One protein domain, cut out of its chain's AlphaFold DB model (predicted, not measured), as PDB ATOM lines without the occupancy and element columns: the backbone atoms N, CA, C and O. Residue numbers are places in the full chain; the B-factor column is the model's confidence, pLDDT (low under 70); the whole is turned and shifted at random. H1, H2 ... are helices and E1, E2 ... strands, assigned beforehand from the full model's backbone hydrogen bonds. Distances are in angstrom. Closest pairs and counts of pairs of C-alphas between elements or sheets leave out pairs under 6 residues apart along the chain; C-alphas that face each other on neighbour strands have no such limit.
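This is residues 44 to 196 of the 317 residues of an uncharacterized protein of Sparassis crispa (UniProt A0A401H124). A twisted four-stranded sheet is the core, with H2 over one face, H3 over the other, and H1 beside the strands at the sheet's level. Long links lead out from H3 to short H4, which only grazes the sheet by edge strand E1, and on to H5, which lies beyond H2, away from the sheet. The printed part has 153 residues, with five named helices and four named strands in the order H1 E1 H2 E2 E3 E4 H3 H4 H5. The sheet runs E1 E4 E3 E2, all antiparallel, and the class is mixed. The whole is compact and rounded, with a radius of gyration of the C-alphas of 15.5 A and spans of 41 by 36 by 31 A.

Find C-alpha 50 at (121.869, 117.509, 141.429); from there H1 runs 22.3 A to residue 64. E1 is residues 71 to 73. H2, residues 85 to 100, spans 22.4 A. Next come E2, residues 104 to 108, E3, residues 112 to 118, 20.3 A long, and E4, residues 125 to 128. H3 runs 20.3 A from C-alpha 137 at (126.647, 116.247, 159.892) to residue 150. H4 is residues 166 to 171, and H5, residues 184 to 195, ends at C-alpha 195 at (88.331, 128.200, 155.434).

Begin with the meander E2 E3 E4, each strand the antiparallel neighbour of the one before; N 107 and O 114 are 2.9 A apart, N 127 and O 117 2.8 A. Edge strand E1 is the antiparallel neighbour of E4, with N 72 and O 126 within hydrogen-bond range at 2.8 A. H3 lies over E3 and E2 at a height over the sheet of 9.9 A; the C-alphas of Tyr 104 and Ala 150, the closest of E2 and H3, are 6.2 A apart. H2, on the opposite face, has a height of 9.3 A. H1 touches H2 with residues 52 to 56 alone, about perpendicular at 77 degrees; their closest C-alphas, Met 52 and Ala 86, are 6.7 A apart. H5 and H2 are close but not clearly touching, their closest C-alphas, Val 98 and Leu 194, 7.9 A apart. In H2, H3 and H5 every O i to N i+4 pair is within hydrogen-bond range; H1 has 9 of 11 and H4 1 of 2.

Look for the two C-alphas farthest apart at Lys 135 and Asp 196, 42.8 A. The printed part has no cut. The links E1 to H2, H3 to H4 and H4 to H5 are long. The mean pLDDT of the printed part is 73.1; residues 58 to 83 and 156 to 196 are under 70.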
ATOM      1  N   SER A  44     113.928 110.272 144.788       93.44
ATOM      2  CA  SER A  44     114.983 109.519 144.119       93.44
ATOM      3  C   SER A  44     115.881 110.464 143.304       93.44
ATOM      4  O   SER A  44     115.416 111.523 142.867       93.44
ATOM      5  N   PRO A  45     117.137 110.073 143.018       88.50
ATOM      6  CA  PRO A  45     118.029 110.858 142.160       88.50
ATOM      7  C   PRO A  45     117.441 111.184 140.778       88.50
ATOM      8  O   PRO A  45     117.764 112.212 140.196       88.50
ATOM      9  N   ASN A  46     116.540 110.345 140.254       88.50
ATOM     10  CA  ASN A  46     115.885 110.585 138.963       88.50
ATOM     11  C   ASN A  46     114.812 111.685 139.041       88.50
ATOM     12  O   ASN A  46     114.572 112.401 138.064       88.50
ATOM     13  N   ALA A  47     114.138 111.795 140.189       88.19
ATOM     14  CA  ALA A  47     113.110 112.802 140.425       88.19
ATOM     15  C   ALA A  47     113.721 114.161 140.791       88.19
ATOM     16  O   ALA A  47     113.189 115.185 140.369       88.19
ATOM     17  N   MET A  48     114.833 114.151 141.532       89.38
ATOM     18  CA  MET A  48     115.543 115.341 142.005       89.38
ATOM     19  C   MET A  48     117.062 115.188 141.788       89.38
ATOM     20  O   MET A  48     117.787 114.873 142.735       89.38
ATOM     21  N   PRO A  49     117.527 115.325 140.532       88.62
ATOM     22  CA  PRO A  49     118.948 115.350 140.188       88.62
ATOM     23  C   PRO A  49     119.680 116.570 140.774       88.62
ATOM     24  O   PRO A  49     119.061 117.501 141.287       88.62
ATOM     25  N   GLU A  50     121.015 116.549 140.714       85.69
ATOM     26  CA  GLU A  50     121.869 117.509 141.429       85.69
ATOM     27  C   GLU A  50     121.725 118.943 140.896       85.69
ATOM     28  O   GLU A  50     121.739 119.905 141.660       85.69
ATOM     29  N   ASP A  51     121.524 119.072 139.586       86.31
ATOM     30  CA  ASP A  51     121.268 120.332 138.885       86.31
ATOM     31  C   ASP A  51     119.987 121.021 139.367       86.31
ATOM     32  O   ASP A  51     119.951 122.241 139.483       86.31
ATOM     33  N   MET A  52     118.972 120.260 139.770       85.62
ATOM     34  CA  MET A  52     117.731 120.826 140.297       85.62
ATOM     35  C   MET A  52     117.937 121.617 141.592       85.62
ATOM     36  O   MET A  52     117.200 122.558 141.870       85.62
ATOM     37  N   PHE A  53     118.936 121.263 142.402       79.12
ATOM     38  CA  PHE A  53     119.269 122.048 143.592       79.12
ATOM     39  C   PHE A  53     119.840 123.417 143.231       79.12
ATOM     40  O   PHE A  53     119.629 124.372 143.978       79.12
ATOM     41  N   VAL A  54     120.517 123.519 142.084       77.12
ATOM     42  CA  VAL A  54     120.937 124.807 141.526       77.12
ATOM     43  C   VAL A  54     119.707 125.609 141.127       77.12
ATOM     44  O   VAL A  54     119.650 126.774 141.481       77.12
ATOM     45  N   ASP A  55     118.677 124.996 140.536       77.44
ATOM     46  CA  ASP A  55     117.427 125.705 140.222       77.44
ATOM     47  C   ASP A  55     116.759 126.278 141.485       77.44
ATOM     48  O   ASP A  55     116.351 127.438 141.503       77.44
ATOM     49  N   PHE A  56     116.706 125.513 142.585       74.38
ATOM     50  CA  PHE A  56     116.207 126.021 143.875       74.38
ATOM     51  C   PHE A  56     117.044 127.192 144.408       74.38
ATOM     52  O   PHE A  56     116.492 128.153 144.949       74.38
ATOM     53  N   GLN A  57     118.367 127.126 144.252       70.00
ATOM     54  CA  GLN A  57     119.268 128.202 144.659       70.00
ATOM     55  C   GLN A  57     119.148 129.419 143.750       70.00
ATOM     56  O   GLN A  57     119.101 130.526 144.259       70.00
ATOM     57  N   ASP A  58     119.023 129.245 142.439       68.31
ATOM     58  CA  ASP A  58     118.873 130.325 141.468       68.31
ATOM     59  C   ASP A  58     117.550 131.065 141.661       68.31
ATOM     60  O   ASP A  58     117.519 132.295 141.575       68.31
ATOM     61  N   ILE A  59     116.476 130.344 142.004       66.56
ATOM     62  CA  ILE A  59     115.218 130.954 142.449       66.56
ATOM     63  C   ILE A  59     115.469 131.838 143.685       66.56
ATOM     64  O   ILE A  59     114.908 132.928 143.776       66.56
ATOM     65  N   GLY A  60     116.332 131.417 144.615       58.53
ATOM     66  CA  GLY A  60     116.666 132.166 145.834       58.53
ATOM     67  C   GLY A  60     117.669 133.315 145.669       58.53
ATOM     68  O   GLY A  60     117.533 134.366 146.296       58.53
ATOM     69  N   ILE A  61     118.672 133.140 144.811       51.69
ATOM     70  CA  ILE A  61     119.788 134.071 144.600       51.69
ATOM     71  C   ILE A  61     119.346 135.242 143.730       51.69
ATOM     72  O   ILE A  61     119.656 136.388 144.057       51.69
ATOM     73  N   ARG A  62     118.564 134.988 142.668       53.69
ATOM     74  CA  ARG A  62     117.948 136.059 141.858       53.69
ATOM     75  C   ARG A  62     117.032 136.964 142.679       53.69
ATOM     76  O   ARG A  62     116.734 138.072 142.253       53.69
ATOM     77  N   SER A  63     116.606 136.463 143.829       50.47
ATOM     78  CA  SER A  63     115.564 137.034 144.654       50.47
ATOM     79  C   SER A  63     116.081 137.996 145.728       50.47
ATOM     80  O   SER A  63     115.365 138.931 146.046       50.47
ATOM     81  N   SER A  64     117.288 137.832 146.290       46.19
ATOM     82  CA  SER A  64     117.618 138.565 147.533       46.19
ATOM     83  C   SER A  64     119.018 139.171 147.657       46.19
ATOM     84  O   SER A  64     119.246 139.933 148.591       46.19
ATOM     85  N   GLY A  65     119.986 138.850 146.786       53.16
ATOM     86  CA  GLY A  65     121.364 139.367 146.914       53.16
ATOM     87  C   GLY A  65     122.042 139.095 148.274       53.16
ATOM     88  O   GLY A  65     123.102 139.653 148.560       53.16
ATOM     89  N   SER A  66     121.440 138.248 149.112       51.53
ATOM     90  CA  SER A  66     121.796 138.026 150.508       51.53
ATOM     91  C   SER A  66     122.116 136.546 150.738       51.53
ATOM     92  O   SER A  66     121.624 135.675 150.025       51.53
ATOM     93  N   ASN A  67     122.942 136.241 151.742       51.56
ATOM     94  CA  ASN A  67     123.335 134.863 152.081       51.56
ATOM     95  C   ASN A  67     122.244 134.090 152.853       51.56
ATOM     96  O   ASN A  67     122.548 133.116 153.544       51.56
ATOM     97  N   TYR A  68     120.995 134.546 152.801       56.12
ATOM     98  CA  TYR A  68     119.920 134.088 153.669       56.12
ATOM     99  C   TYR A  68     118.886 133.240 152.912       56.12
ATOM    100  O   TYR A  68     118.766 133.311 151.691       56.12
ATOM    101  N   ALA A  69     118.153 132.397 153.650       57.72
ATOM    102  CA  ALA A  69     117.045 131.603 153.131       57.72
ATOM    103  C   ALA A  69     116.002 132.530 152.482       57.72
ATOM    104  O   ALA A  69     115.475 133.410 153.169       57.72
ATOM    105  N   PRO A  70     115.688 132.355 151.190       64.75
ATOM    106  CA  PRO A  70     114.696 133.181 150.533       64.75
ATOM    107  C   PRO A  70     113.304 132.855 151.090       64.75
ATOM    108  O   PRO A  70     112.857 131.704 151.106       64.75
ATOM    109  N   ALA A  71     112.592 133.886 151.531       66.31
ATOM    110  CA  ALA A  71     111.147 133.815 151.652       66.31
ATOM    111  C   ALA A  71     110.568 133.887 150.243       66.31
ATOM    112  O   ALA A  71     110.841 134.853 149.548       66.31
ATOM    113  N   LEU A  72     109.769 132.919 149.805       66.06
ATOM    114  CA  LEU A  72     109.047 133.027 148.542       66.06
ATOM    115  C   LEU A  72     107.550 133.090 148.799       66.06
ATOM    116  O   LEU A  72     106.973 132.273 149.515       66.06
ATOM    117  N   ARG A  73     106.870 134.032 148.151       69.06
ATOM    118  CA  ARG A  73     105.420 133.917 148.009       69.06
ATOM    119  C   ARG A  73     105.147 132.796 147.013       69.06
ATOM    120  O   ARG A  73     105.630 132.852 145.882       69.06
ATOM    121  N   PHE A  74     104.403 131.773 147.429       69.81
ATOM    122  CA  PHE A  74     104.072 130.680 146.524       69.81
ATOM    123  C   PHE A  74     102.978 131.151 145.564       69.81
ATOM    124  O   PHE A  74     101.802 131.239 145.921       69.81
ATOM    125  N   TRP A  75     103.382 131.502 144.346       67.94
ATOM    126  CA  TRP A  75     102.454 131.858 143.285       67.94
ATOM    127  C   TRP A  75     101.948 130.599 142.618       67.94
ATOM    128  O   TRP A  75     102.716 129.813 142.058       67.94
ATOM    129  N   TRP A  76     100.635 130.418 142.681       67.62
ATOM    130  CA  TRP A  76     100.025 129.293 142.016       67.62
ATOM    131  C   TRP A  76     100.199 129.406 140.520       67.62
ATOM    132  O   TRP A  76      99.972 130.479 139.951       67.62
ATOM    133  N   PRO A  77     100.550 128.293 139.877       65.31
ATOM    134  CA  PRO A  77     100.603 128.292 138.450       65.31
ATOM    135  C   PRO A  77      99.241 128.625 137.815       65.31
ATOM    136  O   PRO A  77      98.263 127.938 138.099       65.31
ATOM    137  N   THR A  78      99.161 129.653 136.962       63.34
ATOM    138  CA  THR A  78      97.882 130.141 136.386       63.34
ATOM    139  C   THR A  78      97.527 129.530 135.028       63.34
ATOM    140  O   THR A  78      96.351 129.410 134.695       63.34
ATOM    141  N   ALA A  79      98.523 129.117 134.245       63.44
ATOM    142  CA  ALA A  79      98.354 128.345 133.006       63.44
ATOM    143  C   ALA A  79      98.988 126.953 133.175       63.44
ATOM    144  O   ALA A  79      99.381 126.642 134.285       63.44
ATOM    145  N   ALA A  80      99.094 126.103 132.145       54.97
ATOM    146  CA  ALA A  80      99.914 124.877 132.167       54.97
ATOM    147  C   ALA A  80     101.224 125.110 131.390       54.97
ATOM    148  O   ALA A  80     101.175 125.354 130.190       54.97
ATOM    149  N   SER A  81     102.393 125.146 132.048       57.66
ATOM    150  CA  SER A  81     103.667 125.508 131.402       57.66
ATOM    151  C   SER A  81     104.452 124.243 131.195       57.66
ATOM    152  O   SER A  81     104.151 123.185 131.754       57.66
ATOM    153  N   THR A  82     105.490 124.382 130.383       54.50
ATOM    154  CA  THR A  82     106.590 123.438 130.304       54.50
ATOM    155  C   THR A  82     106.910 122.877 131.685       54.50
ATOM    156  O   THR A  82     107.004 123.619 132.659       54.50
ATOM    157  N   ASN A  83     107.006 121.553 131.701       60.22
ATOM    158  CA  ASN A  83     107.171 120.592 132.784       60.22
ATOM    159  C   ASN A  83     108.316 120.908 133.775       60.22
ATOM    160  O   ASN A  83     109.188 120.066 133.988       60.22
ATOM    161  N   ASP A  84     108.339 122.092 134.382       78.62
ATOM    162  CA  ASP A  84     109.378 122.454 135.332       78.62
ATOM    163  C   ASP A  84     109.230 121.588 136.585       78.62
ATOM    164  O   ASP A  84     108.256 121.660 137.344       78.62
ATOM    165  N   LYS A  85     110.196 120.689 136.751       84.50
ATOM    166  CA  LYS A  85     110.223 119.731 137.846       84.50
ATOM    167  C   LYS A  85     110.345 120.452 139.191       84.50
ATOM    168  O   LYS A  85     109.726 119.985 140.146       84.50
ATOM    169  N   ALA A  86     111.056 121.581 139.259       82.88
ATOM    170  CA  ALA A  86     111.180 122.367 140.485       82.88
ATOM    171  C   ALA A  86     109.811 122.919 140.911       82.88
ATOM    172  O   ALA A  86     109.362 122.657 142.029       82.88
ATOM    173  N   THR A  87     109.081 123.553 139.986       82.25
ATOM    174  CA  THR A  87     107.693 123.994 140.209       82.25
ATOM    175  C   THR A  87     106.793 122.846 140.673       82.25
ATOM    176  O   THR A  87     106.026 123.008 141.624       82.25
ATOM    177  N   LYS A  88     106.891 121.657 140.064       85.25
ATOM    178  CA  LYS A  88     106.102 120.488 140.494       85.25
ATOM    179  C   LYS A  88     106.407 120.059 141.924       85.25
ATOM    180  O   LYS A  88     105.475 119.772 142.673       85.25
ATOM    181  N   ILE A  89     107.683 120.016 142.299       89.38
ATOM    182  CA  ILE A  89     108.104 119.652 143.656       89.38
ATOM    183  C   ILE A  89     107.618 120.694 144.660       89.38
ATOM    184  O   ILE A  89     106.996 120.319 145.650       89.38
ATOM    185  N   LEU A  90     107.817 121.988 144.384       88.25
ATOM    186  CA  LEU A  90     107.317 123.069 145.239       88.25
ATOM    187  C   LEU A  90     105.805 122.981 145.420       88.25
ATOM    188  O   LEU A  90     105.302 123.078 146.537       88.25
ATOM    189  N   THR A  91     105.080 122.725 144.331       88.19
ATOM    190  CA  THR A  91     103.627 122.600 144.397       88.19
ATOM    191  C   THR A  91     103.202 121.375 145.197       88.19
ATOM    192  O   THR A  91     102.234 121.443 145.951       88.19
ATOM    193  N   GLN A  92     103.929 120.261 145.086       90.88
ATOM    194  CA  GLN A  92     103.674 119.070 145.887       90.88
ATOM    195  C   GLN A  92     103.897 119.345 147.382       90.88
ATOM    196  O   GLN A  92     103.014 119.037 148.183       90.88
ATOM    197  N   VAL A  93     105.029 119.956 147.744       93.62
ATOM    198  CA  VAL A  93     105.360 120.342 149.127       93.62
ATOM    199  C   VAL A  93     104.288 121.271 149.694       93.62
ATOM    200  O   VAL A  93     103.749 121.024 150.771       93.62
ATOM    201  N   TRP A  94     103.899 122.296 148.935       92.69
ATOM    202  CA  TRP A  94     102.840 123.215 149.333       92.69
ATOM    203  C   TRP A  94     101.499 122.507 149.557       92.69
ATOM    204  O   TRP A  94     100.834 122.704 150.575       92.69
ATOM    205  N   CYS A  95     101.105 121.640 148.622       92.19
ATOM    206  CA  CYS A  95      99.890 120.843 148.742       92.19
ATOM    207  C   CYS A  95      99.884 119.977 150.013       92.19
ATOM    208  O   CYS A  95      98.830 119.810 150.630       92.19
ATOM    209  N   GLN A  96     101.034 119.421 150.409       93.88
ATOM    210  CA  GLN A  96     101.171 118.635 151.637       93.88
ATOM    211  C   GLN A  96     101.001 119.508 152.885       93.88
ATOM    212  O   GLN A  96     100.186 119.155 153.738       93.88
ATOM    213  N   LEU A  97     101.682 120.660 152.946       93.81
ATOM    214  CA  LEU A  97     101.560 121.644 154.033       93.81
ATOM    215  C   LEU A  97     100.099 122.052 154.261       93.81
ATOM    216  O   LEU A  97      99.587 121.976 155.376       93.81
ATOM    217  N   VAL A  98      99.405 122.424 153.181       92.88
ATOM    218  CA  VAL A  98      97.985 122.800 153.194       92.88
ATOM    219  C   VAL A  98      97.105 121.650 153.670       92.88
ATOM    220  O   VAL A  98      96.326 121.808 154.604       92.88
ATOM    221  N   LYS A  99      97.223 120.481 153.040       92.25
ATOM    222  CA  LYS A  99      96.320 119.357 153.299       92.25
ATOM    223  C   LYS A  99      96.455 118.800 154.712       92.25
ATOM    224  O   LYS A  99      95.461 118.367 155.286       92.25
ATOM    225  N   HIS A 100      97.680 118.731 155.223       92.88
ATOM    226  CA  HIS A 100      97.956 118.204 156.557       92.88
ATOM    227  C   HIS A 100      97.868 119.284 157.641       92.88
ATOM    228  O   HIS A 100      98.006 118.950 158.813       92.88
ATOM    229  N   ASN A 101      97.609 120.538 157.254       94.50
ATOM    230  CA  ASN A 101      97.618 121.705 158.128       94.50
ATOM    231  C   ASN A 101      98.891 121.769 158.989       94.50
ATOM    232  O   ASN A 101      98.831 121.859 160.214       94.50
ATOM    233  N   VAL A 102     100.046 121.655 158.330       95.75
ATOM    234  CA  VAL A 102     101.364 121.728 158.965       95.75
ATOM    235  C   VAL A 102     102.170 122.892 158.414       95.75
ATOM    236  O   VAL A 102     101.948 123.343 157.288       95.75
ATOM    237  N   HIS A 103     103.138 123.338 159.208       95.06
ATOM    238  CA  HIS A 103     104.032 124.438 158.854       95.06
ATOM    239  C   HIS A 103     105.399 123.962 158.377       95.06
ATOM    240  O   HIS A 103     106.099 124.719 157.724       95.06
ATOM    241  N   TYR A 104     105.779 122.716 158.657       96.00
ATOM    242  CA  TYR A 104     107.135 122.222 158.444       96.00
ATOM    243  C   TYR A 104     107.162 121.051 157.454       96.00
ATOM    244  O   TYR A 104     106.407 120.088 157.605       96.00
ATOM    245  N   VAL A 105     108.083 121.095 156.481       97.19
ATOM    246  CA  VAL A 105     108.428 119.943 155.624       97.19
ATOM    247  C   VAL A 105     109.935 119.750 155.563       97.19
ATOM    248  O   VAL A 105     110.693 120.718 155.490       97.19
ATOM    249  N   ILE A 106     110.359 118.489 155.531       96.81
ATOM    250  CA  ILE A 106     111.716 118.091 155.154       96.81
ATOM    251  C   ILE A 106     111.647 117.421 153.785       96.81
ATOM    252  O   ILE A 106     111.048 116.355 153.650       96.81
ATOM    253  N   LEU A 107     112.268 118.035 152.780       96.25
ATOM    254  CA  LEU A 107     112.468 117.435 151.464       96.25
ATOM    255  C   LEU A 107     113.897 116.909 151.388       96.25
ATOM    256  O   LEU A 107     114.844 117.691 151.440       96.25
ATOM    257  N   SER A 108     114.071 115.604 151.229       95.56
ATOM    258  CA  SER A 108     115.393 114.998 151.098       95.56
ATOM    259  C   SER A 108     115.496 114.155 149.837       95.56
ATOM    260  O   SER A 108     114.573 113.442 149.465       95.56
ATOM    261  N   SER A 109     116.653 114.186 149.191       94.62
ATOM    262  CA  SER A 109     117.059 113.211 148.182       94.62
ATOM    263  C   SER A 109     118.268 112.418 148.679       94.62
ATOM    264  O   SER A 109     118.637 112.507 149.849       94.62
ATOM    265  N   TYR A 110     118.903 111.635 147.804       90.94
ATOM    266  CA  TYR A 110     120.196 111.008 148.101       90.94
ATOM    267  C   TYR A 110     121.353 112.021 148.164       90.94
ATOM    268  O   TYR A 110     122.390 111.765 148.773       90.94
ATOM    269  N   GLN A 111     121.198 113.169 147.503       91.62
ATOM    270  CA  GLN A 111     122.256 114.166 147.347       91.62
ATOM    271  C   GLN A 111     122.141 115.259 148.405       91.62
ATOM    272  O   GLN A 111     123.146 115.643 149.014       91.62
ATOM    273  N   ALA A 112     120.922 115.737 148.649       92.69
ATOM    274  CA  ALA A 112     120.708 116.909 149.474       92.69
ATOM    275  C   ALA A 112     119.343 116.961 150.172       92.69
ATOM    276  O   ALA A 112     118.400 116.271 149.794       92.69
ATOM    277  N   THR A 113     119.265 117.817 151.186       93.44
ATOM    278  CA  THR A 113     118.087 118.102 152.002       93.44
ATOM    279  C   THR A 113     117.785 119.599 151.955       93.44
ATOM    280  O   THR A 113     118.697 120.425 152.032       93.44
ATOM    281  N   ILE A 114     116.504 119.937 151.823       92.69
ATOM    282  CA  ILE A 114     115.956 121.292 151.886       92.69
ATOM    283  C   ILE A 114     114.837 121.290 152.930       92.69
ATOM    284  O   ILE A 114     113.991 120.393 152.954       92.69
ATOM    285  N   PHE A 115     114.827 122.303 153.785       92.75
ATOM    286  CA  PHE A 115     113.812 122.497 154.812       92.75
ATOM    287  C   PHE A 115     112.825 123.561 154.351       92.75
ATOM    288  O   PHE A 115     113.253 124.623 153.906       92.75
ATOM    289  N   PHE A 116     111.527 123.289 154.459       93.69
ATOM    290  CA  PHE A 116     110.467 124.228 154.092       93.69
ATOM    291  C   PHE A 116     109.654 124.631 155.314       93.69
ATOM    292  O   PHE A 116     109.352 123.787 156.165       93.69
ATOM    293  N   TYR A 117     109.275 125.908 155.358       92.81
ATOM    294  CA  TYR A 117     108.424 126.488 156.388       92.81
ATOM    295  C   TYR A 117     107.289 127.305 155.764       92.81
ATOM    296  O   TYR A 117     107.532 128.156 154.909       92.81
ATOM    297  N   ARG A 118     106.049 127.055 156.182       92.25
ATOM    298  CA  ARG A 118     104.875 127.846 155.806       92.25
ATOM    299  C   ARG A 118     104.505 128.764 156.954       92.25
ATOM    300  O   ARG A 118     104.088 128.294 158.011       92.25
ATOM    301  N   ASP A 119     104.615 130.054 156.690       87.62
ATOM    302  CA  ASP A 119     104.334 131.117 157.645       87.62
ATOM    303  C   ASP A 119     102.865 131.027 158.130       87.62
ATOM    304  O   ASP A 119     101.951 131.026 157.292       87.62
ATOM    305  N   PRO A 120     102.613 130.865 159.444       88.56
ATOM    306  CA  PRO A 120     101.263 130.802 159.998       88.56
ATOM    307  C   PRO A 120     100.527 132.141 159.895       88.56
ATOM    308  O   PRO A 120      99.313 132.140 159.691       88.56
ATOM    309  N   ASP A 121     101.249 133.258 159.987       86.44
ATOM    310  CA  ASP A 121     100.683 134.607 159.929       86.44
ATOM    311  C   ASP A 121     100.424 135.025 158.476       86.44
ATOM    312  O   ASP A 121      99.470 135.745 158.171       86.44
ATOM    313  N   PHE A 122     101.236 134.507 157.550       85.31
ATOM    314  CA  PHE A 122     101.112 134.740 156.113       85.31
ATOM    315  C   PHE A 122     100.951 133.414 155.353       85.31
ATOM    316  O   PHE A 122     101.867 132.979 154.652       85.31
ATOM    317  N   PRO A 123      99.758 132.787 155.372       81.25
ATOM    318  CA  PRO A 123      99.539 131.418 154.894       81.25
ATOM    319  C   PRO A 123      99.751 131.198 153.390       81.25
ATOM    320  O   PRO A 123      99.606 130.059 152.940       81.25
ATOM    321  N   GLY A 124     100.054 132.247 152.616       82.31
ATOM    322  CA  GLY A 124     100.479 132.221 151.208       82.31
ATOM    323  C   GLY A 124     102.002 132.299 150.998       82.31
ATOM    324  O   GLY A 124     102.460 132.383 149.856       82.31
ATOM    325  N   ARG A 125     102.791 132.303 152.079       84.50
ATOM    326  CA  ARG A 125     104.249 132.441 152.066       84.50
ATOM    327  C   ARG A 125     104.921 131.106 152.403       84.50
ATOM    328  O   ARG A 125     104.562 130.433 153.369       84.50
ATOM    329  N   LEU A 126     105.880 130.721 151.566       86.94
ATOM    330  CA  LEU A 126     106.700 129.522 151.695       86.94
ATOM    331  C   LEU A 126     108.169 129.928 151.791       86.94
ATOM    332  O   LEU A 126     108.745 130.477 150.857       86.94
ATOM    333  N   HIS A 127     108.796 129.603 152.903       85.38
ATOM    334  CA  HIS A 127     110.229 129.745 153.091       85.38
ATOM    335  C   HIS A 127     110.896 128.416 152.790       85.38
ATOM    336  O   HIS A 127     110.334 127.356 153.084       85.38
ATOM    337  N   PHE A 128     112.114 128.463 152.263       87.69
ATOM    338  CA  PHE A 128     112.965 127.287 152.263       87.69
ATOM    339  C   PHE A 128     114.421 127.619 152.525       87.69
ATOM    340  O   PHE A 128     114.925 128.676 152.153       87.69
ATOM    341  N   SER A 129     115.099 126.692 153.185       85.62
ATOM    342  CA  SER A 129     116.509 126.810 153.518       85.62
ATOM    343  C   SER A 129     117.409 126.699 152.282       85.62
ATOM    344  O   SER A 129     116.999 126.153 151.255       85.62
ATOM    345  N   PRO A 130     118.696 127.064 152.399       84.00
ATOM    346  CA  PRO A 130     119.713 126.568 151.482       84.00
ATOM    347  C   PRO A 130     119.705 125.038 151.383       84.00
ATOM    348  O   PRO A 130     119.147 124.324 152.220       84.00
ATOM    349  N   THR A 131     120.369 124.530 150.353       87.75
ATOM    350  CA  THR A 131     120.551 123.096 150.153       87.75
ATOM    351  C   THR A 131     121.670 122.555 151.043       87.75
ATOM    352  O   THR A 131     122.800 123.039 150.982       87.75
ATOM    353  N   TYR A 132     121.401 121.490 151.799       87.69
ATOM    354  CA  TYR A 132     122.405 120.806 152.621       87.69
ATOM    355  C   TYR A 132     122.734 119.435 152.049       87.69
ATOM    356  O   TYR A 132     121.835 118.652 151.770       87.69
ATOM    357  N   LYS A 133     124.017 119.094 151.904       90.31
ATOM    358  CA  LYS A 133     124.422 117.759 151.434       90.31
ATOM    359  C   LYS A 133     124.039 116.695 152.463       90.31
ATOM    360  O   LYS A 133     124.396 116.837 153.628       90.31
ATOM    361  N   VAL A 134     123.419 115.595 152.034       86.75
ATOM    362  CA  VAL A 134     122.899 114.531 152.929       86.75
ATOM    363  C   VAL A 134     123.981 113.909 153.811       86.75
ATOM    364  O   VAL A 134     123.729 113.556 154.957       86.75
ATOM    365  N   LYS A 135     125.208 113.792 153.293       86.69
ATOM    366  CA  LYS A 135     126.350 113.231 154.033       86.69
ATOM    367  C   LYS A 135     126.986 114.219 155.019       86.69
ATOM    368  O   LYS A 135     127.971 113.873 155.666       86.69
ATOM    369  N   SER A 136     126.485 115.450 155.106       88.75
ATOM    370  CA  SER A 136     127.005 116.429 156.057       88.75
ATOM    371  C   SER A 136     126.412 116.180 157.451       88.75
ATOM    372  O   SER A 136     125.209 115.969 157.572       88.75
ATOM    373  N   PRO A 137     127.201 116.262 158.535       87.88
ATOM    374  CA  PRO A 137     126.647 116.247 159.892       87.88
ATOM    375  C   PRO A 137     125.594 117.346 160.111       87.88
ATOM    376  O   PRO A 137     124.643 117.173 160.869       87.88
ATOM    377  N   GLN A 138     125.738 118.465 159.396       86.00
ATOM    378  CA  GLN A 138     124.836 119.605 159.465       86.00
ATOM    379  C   GLN A 138     123.404 119.262 159.026       86.00
ATOM    380  O   GLN A 138     122.471 119.678 159.704       86.00
ATOM    381  N   SER A 139     123.199 118.489 157.951       88.69
ATOM    382  CA  SER A 139     121.842 118.122 157.504       88.69
ATOM    383  C   SER A 139     121.108 117.269 158.537       88.69
ATOM    384  O   SER A 139     119.901 117.430 158.715       88.69
ATOM    385  N   LEU A 140     121.822 116.399 159.258       90.56
ATOM    386  CA  LEU A 140     121.245 115.589 160.331       90.56
ATOM    387  C   LEU A 140     120.843 116.451 161.536       90.56
ATOM    388  O   LEU A 140     119.713 116.346 162.011       90.56
ATOM    389  N   ILE A 141     121.745 117.326 161.991       89.50
ATOM    390  CA  ILE A 141     121.484 118.253 163.105       89.50
ATOM    391  C   ILE A 141     120.286 119.148 162.781       89.50
ATOM    392  O   ILE A 141     119.381 119.288 163.600       89.50
ATOM    393  N   LEU A 142     120.247 119.708 161.568       90.06
ATOM    394  CA  LEU A 142     119.141 120.554 161.131       90.06
ATOM    395  C   LEU A 142     117.835 119.774 161.008       90.06
ATOM    396  O   LEU A 142     116.805 120.293 161.410       90.06
ATOM    397  N   SER A 143     117.863 118.523 160.544       93.94
ATOM    398  CA  SER A 143     116.659 117.683 160.507       93.94
ATOM    399  C   SER A 143     116.087 117.463 161.903       93.94
ATOM    400  O   SER A 143     114.879 117.585 162.101       93.94
ATOM    401  N   PHE A 144     116.948 117.197 162.890       94.50
ATOM    402  CA  PHE A 144     116.526 117.079 164.283       94.50
ATOM    403  C   PHE A 144     115.966 118.396 164.829       94.50
ATOM    404  O   PHE A 144     114.881 118.400 165.410       94.50
ATOM    405  N   ALA A 145     116.654 119.516 164.592       91.19
ATOM    406  CA  ALA A 145     116.177 120.835 164.996       91.19
ATOM    407  C   ALA A 145     114.821 121.172 164.353       91.19
ATOM    408  O   ALA A 145     113.933 121.688 165.027       91.19
ATOM    409  N   TRP A 146     114.616 120.819 163.083       93.88
ATOM    410  CA  TRP A 146     113.356 121.035 162.367       93.88
ATOM    411  C   TRP A 146     112.208 120.221 162.970       93.88
ATOM    412  O   TRP A 146     111.124 120.751 163.199       93.88
ATOM    413  N   MET A 147     112.459 118.950 163.304       95.75
ATOM    414  CA  MET A 147     111.489 118.106 164.012       95.75
ATOM    415  C   MET A 147     111.163 118.654 165.407       95.75
ATOM    416  O   MET A 147     109.994 118.727 165.777       95.75
ATOM    417  N   ALA A 148     112.175 119.076 166.167       93.88
ATOM    418  CA  ALA A 148     111.985 119.663 167.490       93.88
ATOM    419  C   ALA A 148     111.186 120.978 167.429       93.88
ATOM    420  O   ALA A 148     110.304 121.198 168.260       93.88
ATOM    421  N   SER A 149     111.436 121.810 166.414       92.19
ATOM    422  CA  SER A 149     110.683 123.048 166.157       92.19
ATOM    423  C   SER A 149     109.222 122.747 165.826       92.19
ATOM    424  O   SER A 149     108.323 123.299 166.449       92.19
ATOM    425  N   ALA A 150     108.966 121.781 164.936       94.44
ATOM    426  CA  ALA A 150     107.608 121.357 164.592       94.44
ATOM    427  C   ALA A 150     106.813 120.823 165.799       94.44
ATOM    428  O   ALA A 150     105.595 120.972 165.867       94.44
ATOM    429  N   LEU A 151     107.494 120.213 166.771       94.50
ATOM    430  CA  LEU A 151     106.883 119.746 168.018       94.50
ATOM    431  C   LEU A 151     106.637 120.869 169.039       94.50
ATOM    432  O   LEU A 151     105.952 120.625 170.036       94.50
ATOM    433  N   GLY A 152     107.163 122.074 168.801       91.50
ATOM    434  CA  GLY A 152     107.131 123.197 169.739       91.50
ATOM    435  C   GLY A 152     108.138 123.067 170.885       91.50
ATOM    436  O   GLY A 152     107.957 123.688 171.929       91.50
ATOM    437  N   LEU A 153     109.174 122.233 170.726       91.19
ATOM    438  CA  LEU A 153     110.245 122.071 171.719       91.19
ATOM    439  C   LEU A 153     111.306 123.168 171.609       91.19
ATOM    440  O   LEU A 153     112.006 123.458 172.577       91.19
ATOM    441  N   LEU A 154     111.429 123.770 170.427       88.12
ATOM    442  CA  LEU A 154     112.229 124.964 170.191       88.12
ATOM    443  C   LEU A 154     111.269 126.125 169.947       88.12
ATOM    444  O   LEU A 154     110.302 125.970 169.204       88.12
ATOM    445  N   SER A 155     111.513 127.272 170.581       75.94
ATOM    446  CA  SER A 155     110.744 128.475 170.269       75.94
ATOM    447  C   SER A 155     111.173 129.013 168.907       75.94
ATOM    448  O   SER A 155     112.363 129.011 168.586       75.94
ATOM    449  N   ASP A 156     110.225 129.535 168.133       64.38
ATOM    450  CA  ASP A 156     110.503 130.094 166.803       64.38
ATOM    451  C   ASP A 156     111.550 131.227 166.861       64.38
ATOM    452  O   ASP A 156     112.374 131.373 165.957       64.38
ATOM    453  N   ALA A 157     111.606 131.955 167.985       60.25
ATOM    454  CA  ALA A 157     112.629 132.963 168.274       60.25
ATOM    455  C   ALA A 157     114.058 132.388 168.378       60.25
ATOM    456  O   ALA A 157     115.023 133.071 168.039       60.25
ATOM    457  N   ASN A 158     114.205 131.137 168.827       52.47
ATOM    458  CA  ASN A 158     115.497 130.474 169.022       52.47
ATOM    459  C   ASN A 158     115.966 129.696 167.792       52.47
ATOM    460  O   ASN A 158     117.158 129.421 167.661       52.47
ATOM    461  N   VAL A 159     115.053 129.339 166.887       55.25
ATOM    462  CA  VAL A 159     115.403 128.636 165.642       55.25
ATOM    463  C   VAL A 159     116.158 129.567 164.686       55.25
ATOM    464  O   VAL A 159     116.759 129.105 163.718       55.25
ATOM    465  N   GLY A 160     116.193 130.877 164.974       52.84
ATOM    466  CA  GLY A 160     116.830 131.853 164.100       52.84
ATOM    467  C   GLY A 160     116.218 131.780 162.707       52.84
ATOM    468  O   GLY A 160     116.946 131.879 161.715       52.84
ATOM    469  N   LEU A 161     114.897 131.539 162.637       53.22
ATOM    470  CA  LEU A 161     114.165 131.664 161.388       53.22
ATOM    471  C   LEU A 161     114.471 133.060 160.864       53.22
ATOM    472  O   LEU A 161     114.317 134.065 161.560       53.22
ATOM    473  N   ILE A 162     115.057 133.076 159.677       50.50
ATOM    474  CA  ILE A 162     115.621 134.271 159.077       50.50
ATOM    475  C   ILE A 162     114.511 135.312 158.987       50.50
ATOM    476  O   ILE A 162     113.428 135.014 158.480       50.50
ATOM    477  N   ALA A 163     114.792 136.514 159.498       47.28
ATOM    478  CA  ALA A 163     113.883 137.641 159.386       47.28
ATOM    479  C   ALA A 163     113.495 137.802 157.914       47.28
ATOM    480  O   ALA A 163     114.363 137.892 157.042       47.28
ATOM    481  N   VAL A 164     112.192 137.767 157.647       47.84
ATOM    482  CA  VAL A 164     111.662 137.947 156.302       47.84
ATOM    483  C   VAL A 164     112.085 139.329 155.829       47.84
ATOM    484  O   VAL A 164     111.820 140.323 156.500       47.84
ATOM    485  N   ASP A 165     112.772 139.396 154.693       48.31
ATOM    486  CA  ASP A 165     113.000 140.681 154.050       48.31
ATOM    487  C   ASP A 165     111.669 141.151 153.454       48.31
ATOM    488  O   ASP A 165     111.253 140.696 152.391       48.31
ATOM    489  N   ASP A 166     110.955 142.035 154.149       50.88
ATOM    490  CA  ASP A 166     109.665 142.544 153.675       50.88
ATOM    491  C   ASP A 166     109.800 143.374 152.383       50.88
ATOM    492  O   ASP A 166     108.836 143.507 151.619       50.88
ATOM    493  N   THR A 167     110.993 143.891 152.061       47.06
ATOM    494  CA  THR A 167     111.217 144.611 150.796       47.06
ATOM    495  C   THR A 167     111.116 143.681 149.586       47.06
ATOM    496  O   THR A 167     110.573 144.074 148.549       47.06
ATOM    497  N   PHE A 168     111.471 142.405 149.767       43.53
ATOM    498  CA  PHE A 168     111.309 141.344 148.776       43.53
ATOM    499  C   PHE A 168     109.852 141.166 148.326       43.53
ATOM    500  O   PHE A 168     109.575 140.968 147.140       43.53
ATOM    501  N   THR A 169     108.897 141.260 149.262       47.88
ATOM    502  CA  THR A 169     107.476 141.070 148.932       47.88
ATOM    503  C   THR A 169     106.911 142.147 148.011       47.88
ATOM    504  O   THR A 169     105.999 141.844 147.245       47.88
ATOM    505  N   ASN A 170     107.484 143.354 148.027       46.94
ATOM    506  CA  ASN A 170     107.054 144.465 147.177       46.94
ATOM    507  C   ASN A 170     107.737 144.452 145.798       46.94
ATOM    508  O   ASN A 170     107.138 144.879 144.811       46.94
ATOM    509  N   GLU A 171     108.973 143.949 145.693       43.56
ATOM    510  CA  GLU A 171     109.700 143.895 144.416       43.56
ATOM    511  C   GLU A 171     109.287 142.702 143.538       43.56
ATOM    512  O   GLU A 171     109.221 142.844 142.314       43.56
ATOM    513  N   LEU A 172     108.907 141.558 144.129       44.78
ATOM    514  CA  LEU A 172     108.480 140.378 143.361       44.78
ATOM    515  C   LEU A 172     107.059 140.444 142.782       44.78
ATOM    516  O   LEU A 172     106.668 139.544 142.033       44.78
ATOM    517  N   GLU A 173     106.292 141.508 143.055       45.31
ATOM    518  CA  GLU A 173     105.037 141.783 142.333       45.31
ATOM    519  C   GLU A 173     105.270 142.014 140.823       45.31
ATOM    520  O   GLU A 173     104.332 142.028 140.026       45.31
ATOM    521  N   ARG A 174     106.534 142.130 140.396       40.78
ATOM    522  CA  ARG A 174     106.974 142.238 139.004       40.78
ATOM    523  C   ARG A 174     108.095 141.199 138.789       40.78
ATOM    524  O   ARG A 174     109.141 141.403 139.389       40.78
ATOM    525  N   PRO A 175     108.037 140.126 137.964       40.84
ATOM    526  CA  PRO A 175     107.007 139.549 137.100       40.84
ATOM    527  C   PRO A 175     107.018 137.984 137.138       40.84
ATOM    528  O   PRO A 175     107.175 137.339 136.103       40.84
ATOM    529  N   TYR A 176     106.873 137.324 138.296       39.78
ATOM    530  CA  TYR A 176     106.835 135.839 138.376       39.78
ATOM    531  C   TYR A 176     105.444 135.231 138.079       39.78
ATOM    532  O   TYR A 176     105.087 134.151 138.546       39.78
ATOM    533  N   LEU A 177     104.663 135.910 137.234       33.47
ATOM    534  CA  LEU A 177     103.277 135.591 136.854       33.47
ATOM    535  C   LEU A 177     103.112 134.377 135.916       33.47
ATOM    536  O   LEU A 177     102.015 134.132 135.417       33.47
ATOM    537  N   HIS A 178     104.168 133.603 135.667       36.34
ATOM    538  CA  HIS A 178     104.149 132.537 134.663       36.34
ATOM    539  C   HIS A 178     104.850 131.249 135.113       36.34
ATOM    540  O   HIS A 178     105.535 130.606 134.327       36.34
ATOM    541  N   ALA A 179     104.666 130.822 136.363       37.16
ATOM    542  CA  ALA A 179     104.721 129.385 136.638       37.16
ATOM    543  C   ALA A 179     103.353 128.804 136.279       37.16
ATOM    544  O   ALA A 179     102.348 129.506 136.368       37.16
ATOM    545  N   SER A 180     103.282 127.588 135.747       46.31
ATOM    546  CA  SER A 180     102.077 127.158 135.044       46.31
ATOM    547  C   SER A 180     102.000 125.592 135.074       46.31
ATOM    548  O   SER A 180     102.982 124.913 134.803       46.31
ATOM    549  N   GLY A 181     100.900 124.947 135.516       38.56
ATOM    550  CA  GLY A 181     100.766 123.481 135.577       38.56
ATOM    551  C   GLY A 181      99.670 122.825 136.435       38.56
ATOM    552  O   GLY A 181      99.600 121.599 136.380       38.56
ATOM    553  N   ILE A 182      98.831 123.530 137.213       38.69
ATOM    554  CA  ILE A 182      97.786 122.883 138.048       38.69
ATOM    555  C   ILE A 182      96.431 123.582 137.890       38.69
ATOM    556  O   ILE A 182      96.366 124.802 137.817       38.69
ATOM    557  N   ASP A 183      95.345 122.801 137.840       47.06
ATOM    558  CA  ASP A 183      93.968 123.304 137.774       47.06
ATOM    559  C   ASP A 183      93.635 124.188 138.991       47.06
ATOM    560  O   ASP A 183      93.388 123.702 140.101       47.06
ATOM    561  N   ALA A 184      93.595 125.501 138.757       41.75
ATOM    562  CA  ALA A 184      93.268 126.516 139.750       41.75
ATOM    563  C   ALA A 184      91.921 126.262 140.454       41.75
ATOM    564  O   ALA A 184      91.767 126.622 141.620       41.75
ATOM    565  N   ARG A 185      90.956 125.583 139.811       49.47
ATOM    566  CA  ARG A 185      89.652 125.273 140.425       49.47
ATOM    567  C   ARG A 185      89.748 124.162 141.463       49.47
ATOM    568  O   ARG A 185      89.119 124.251 142.518       49.47
ATOM    569  N   ALA A 186      90.533 123.120 141.191       51.59
ATOM    570  CA  ALA A 186      90.797 122.056 142.162       51.59
ATOM    571  C   ALA A 186      91.509 122.611 143.408       51.59
ATOM    572  O   ALA A 186      91.269 122.154 144.533       51.59
ATOM    573  N   PHE A 187      92.335 123.640 143.209       50.88
ATOM    574  CA  PHE A 187      93.022 124.340 144.279       50.88
ATOM    575  C   PHE A 187      92.123 125.305 145.064       50.88
ATOM    576  O   PHE A 187      92.068 125.187 146.285       50.88
ATOM    577  N   GLU A 188      91.355 126.188 144.415       52.59
ATOM    578  CA  GLU A 188      90.374 127.040 145.109       52.59
ATOM    579  C   GLU A 188      89.409 126.208 145.953       52.59
ATOM    580  O   GLU A 188      89.054 126.592 147.061       52.59
ATOM    581  N   LYS A 189      89.013 125.033 145.459       59.28
ATOM    582  CA  LYS A 189      88.189 124.090 146.216       59.28
ATOM    583  C   LYS A 189      88.912 123.521 147.445       59.28
ATOM    584  O   LYS A 189      88.258 123.170 148.418       59.28
ATOM    585  N   SER A 190      90.238 123.411 147.406       51.19
ATOM    586  CA  SER A 190      91.064 122.962 148.534       51.19
ATOM    587  C   SER A 190      91.332 124.085 149.545       51.19
ATOM    588  O   SER A 190      91.343 123.806 150.737       51.19
ATOM    589  N   LEU A 191      91.477 125.341 149.097       50.66
ATOM    590  CA  LEU A 191      91.520 126.525 149.971       50.66
ATOM    591  C   LEU A 191      90.173 126.805 150.635       50.66
ATOM    592  O   LEU A 191      90.120 126.990 151.840       50.66
ATOM    593  N   LYS A 192      89.067 126.750 149.888       59.41
ATOM    594  CA  LYS A 192      87.721 126.924 150.461       59.41
ATOM    595  C   LYS A 192      87.413 125.868 151.531       59.41
ATOM    596  O   LYS A 192      86.709 126.156 152.483       59.41
ATOM    597  N   ARG A 193      88.007 124.670 151.422       56.50
ATOM    598  CA  ARG A 193      87.964 123.616 152.457       56.50
ATOM    599  C   ARG A 193      88.858 123.872 153.677       56.50
ATOM    600  O   ARG A 193      88.688 123.176 154.668       56.50
ATOM    601  N   LEU A 194      89.850 124.756 153.575       48.69
ATOM    602  CA  LEU A 194      90.647 125.213 154.719       48.69
ATOM    603  C   LEU A 194      89.896 126.289 155.511       48.69
ATOM    604  O   LEU A 194      90.018 126.316 156.731       48.69
ATOM    605  N   ASP A 195      89.146 127.148 154.815       44.59
ATOM    606  CA  ASP A 195      88.331 128.200 155.434       44.59
ATOM    607  C   ASP A 195      87.017 127.651 156.018       44.59
ATOM    608  O   ASP A 195      86.490 128.206 156.982       44.59
ATOM    609  N   ASP A 196      86.501 126.540 155.478       49.16
ATOM    610  CA  ASP A 196      85.454 125.766 156.141       49.16
ATOM    611  C   ASP A 196      86.051 125.079 157.382       49.16
ATOM    612  O   ASP A 196      86.976 124.268 157.242       49.16
TER     613      ASP A 196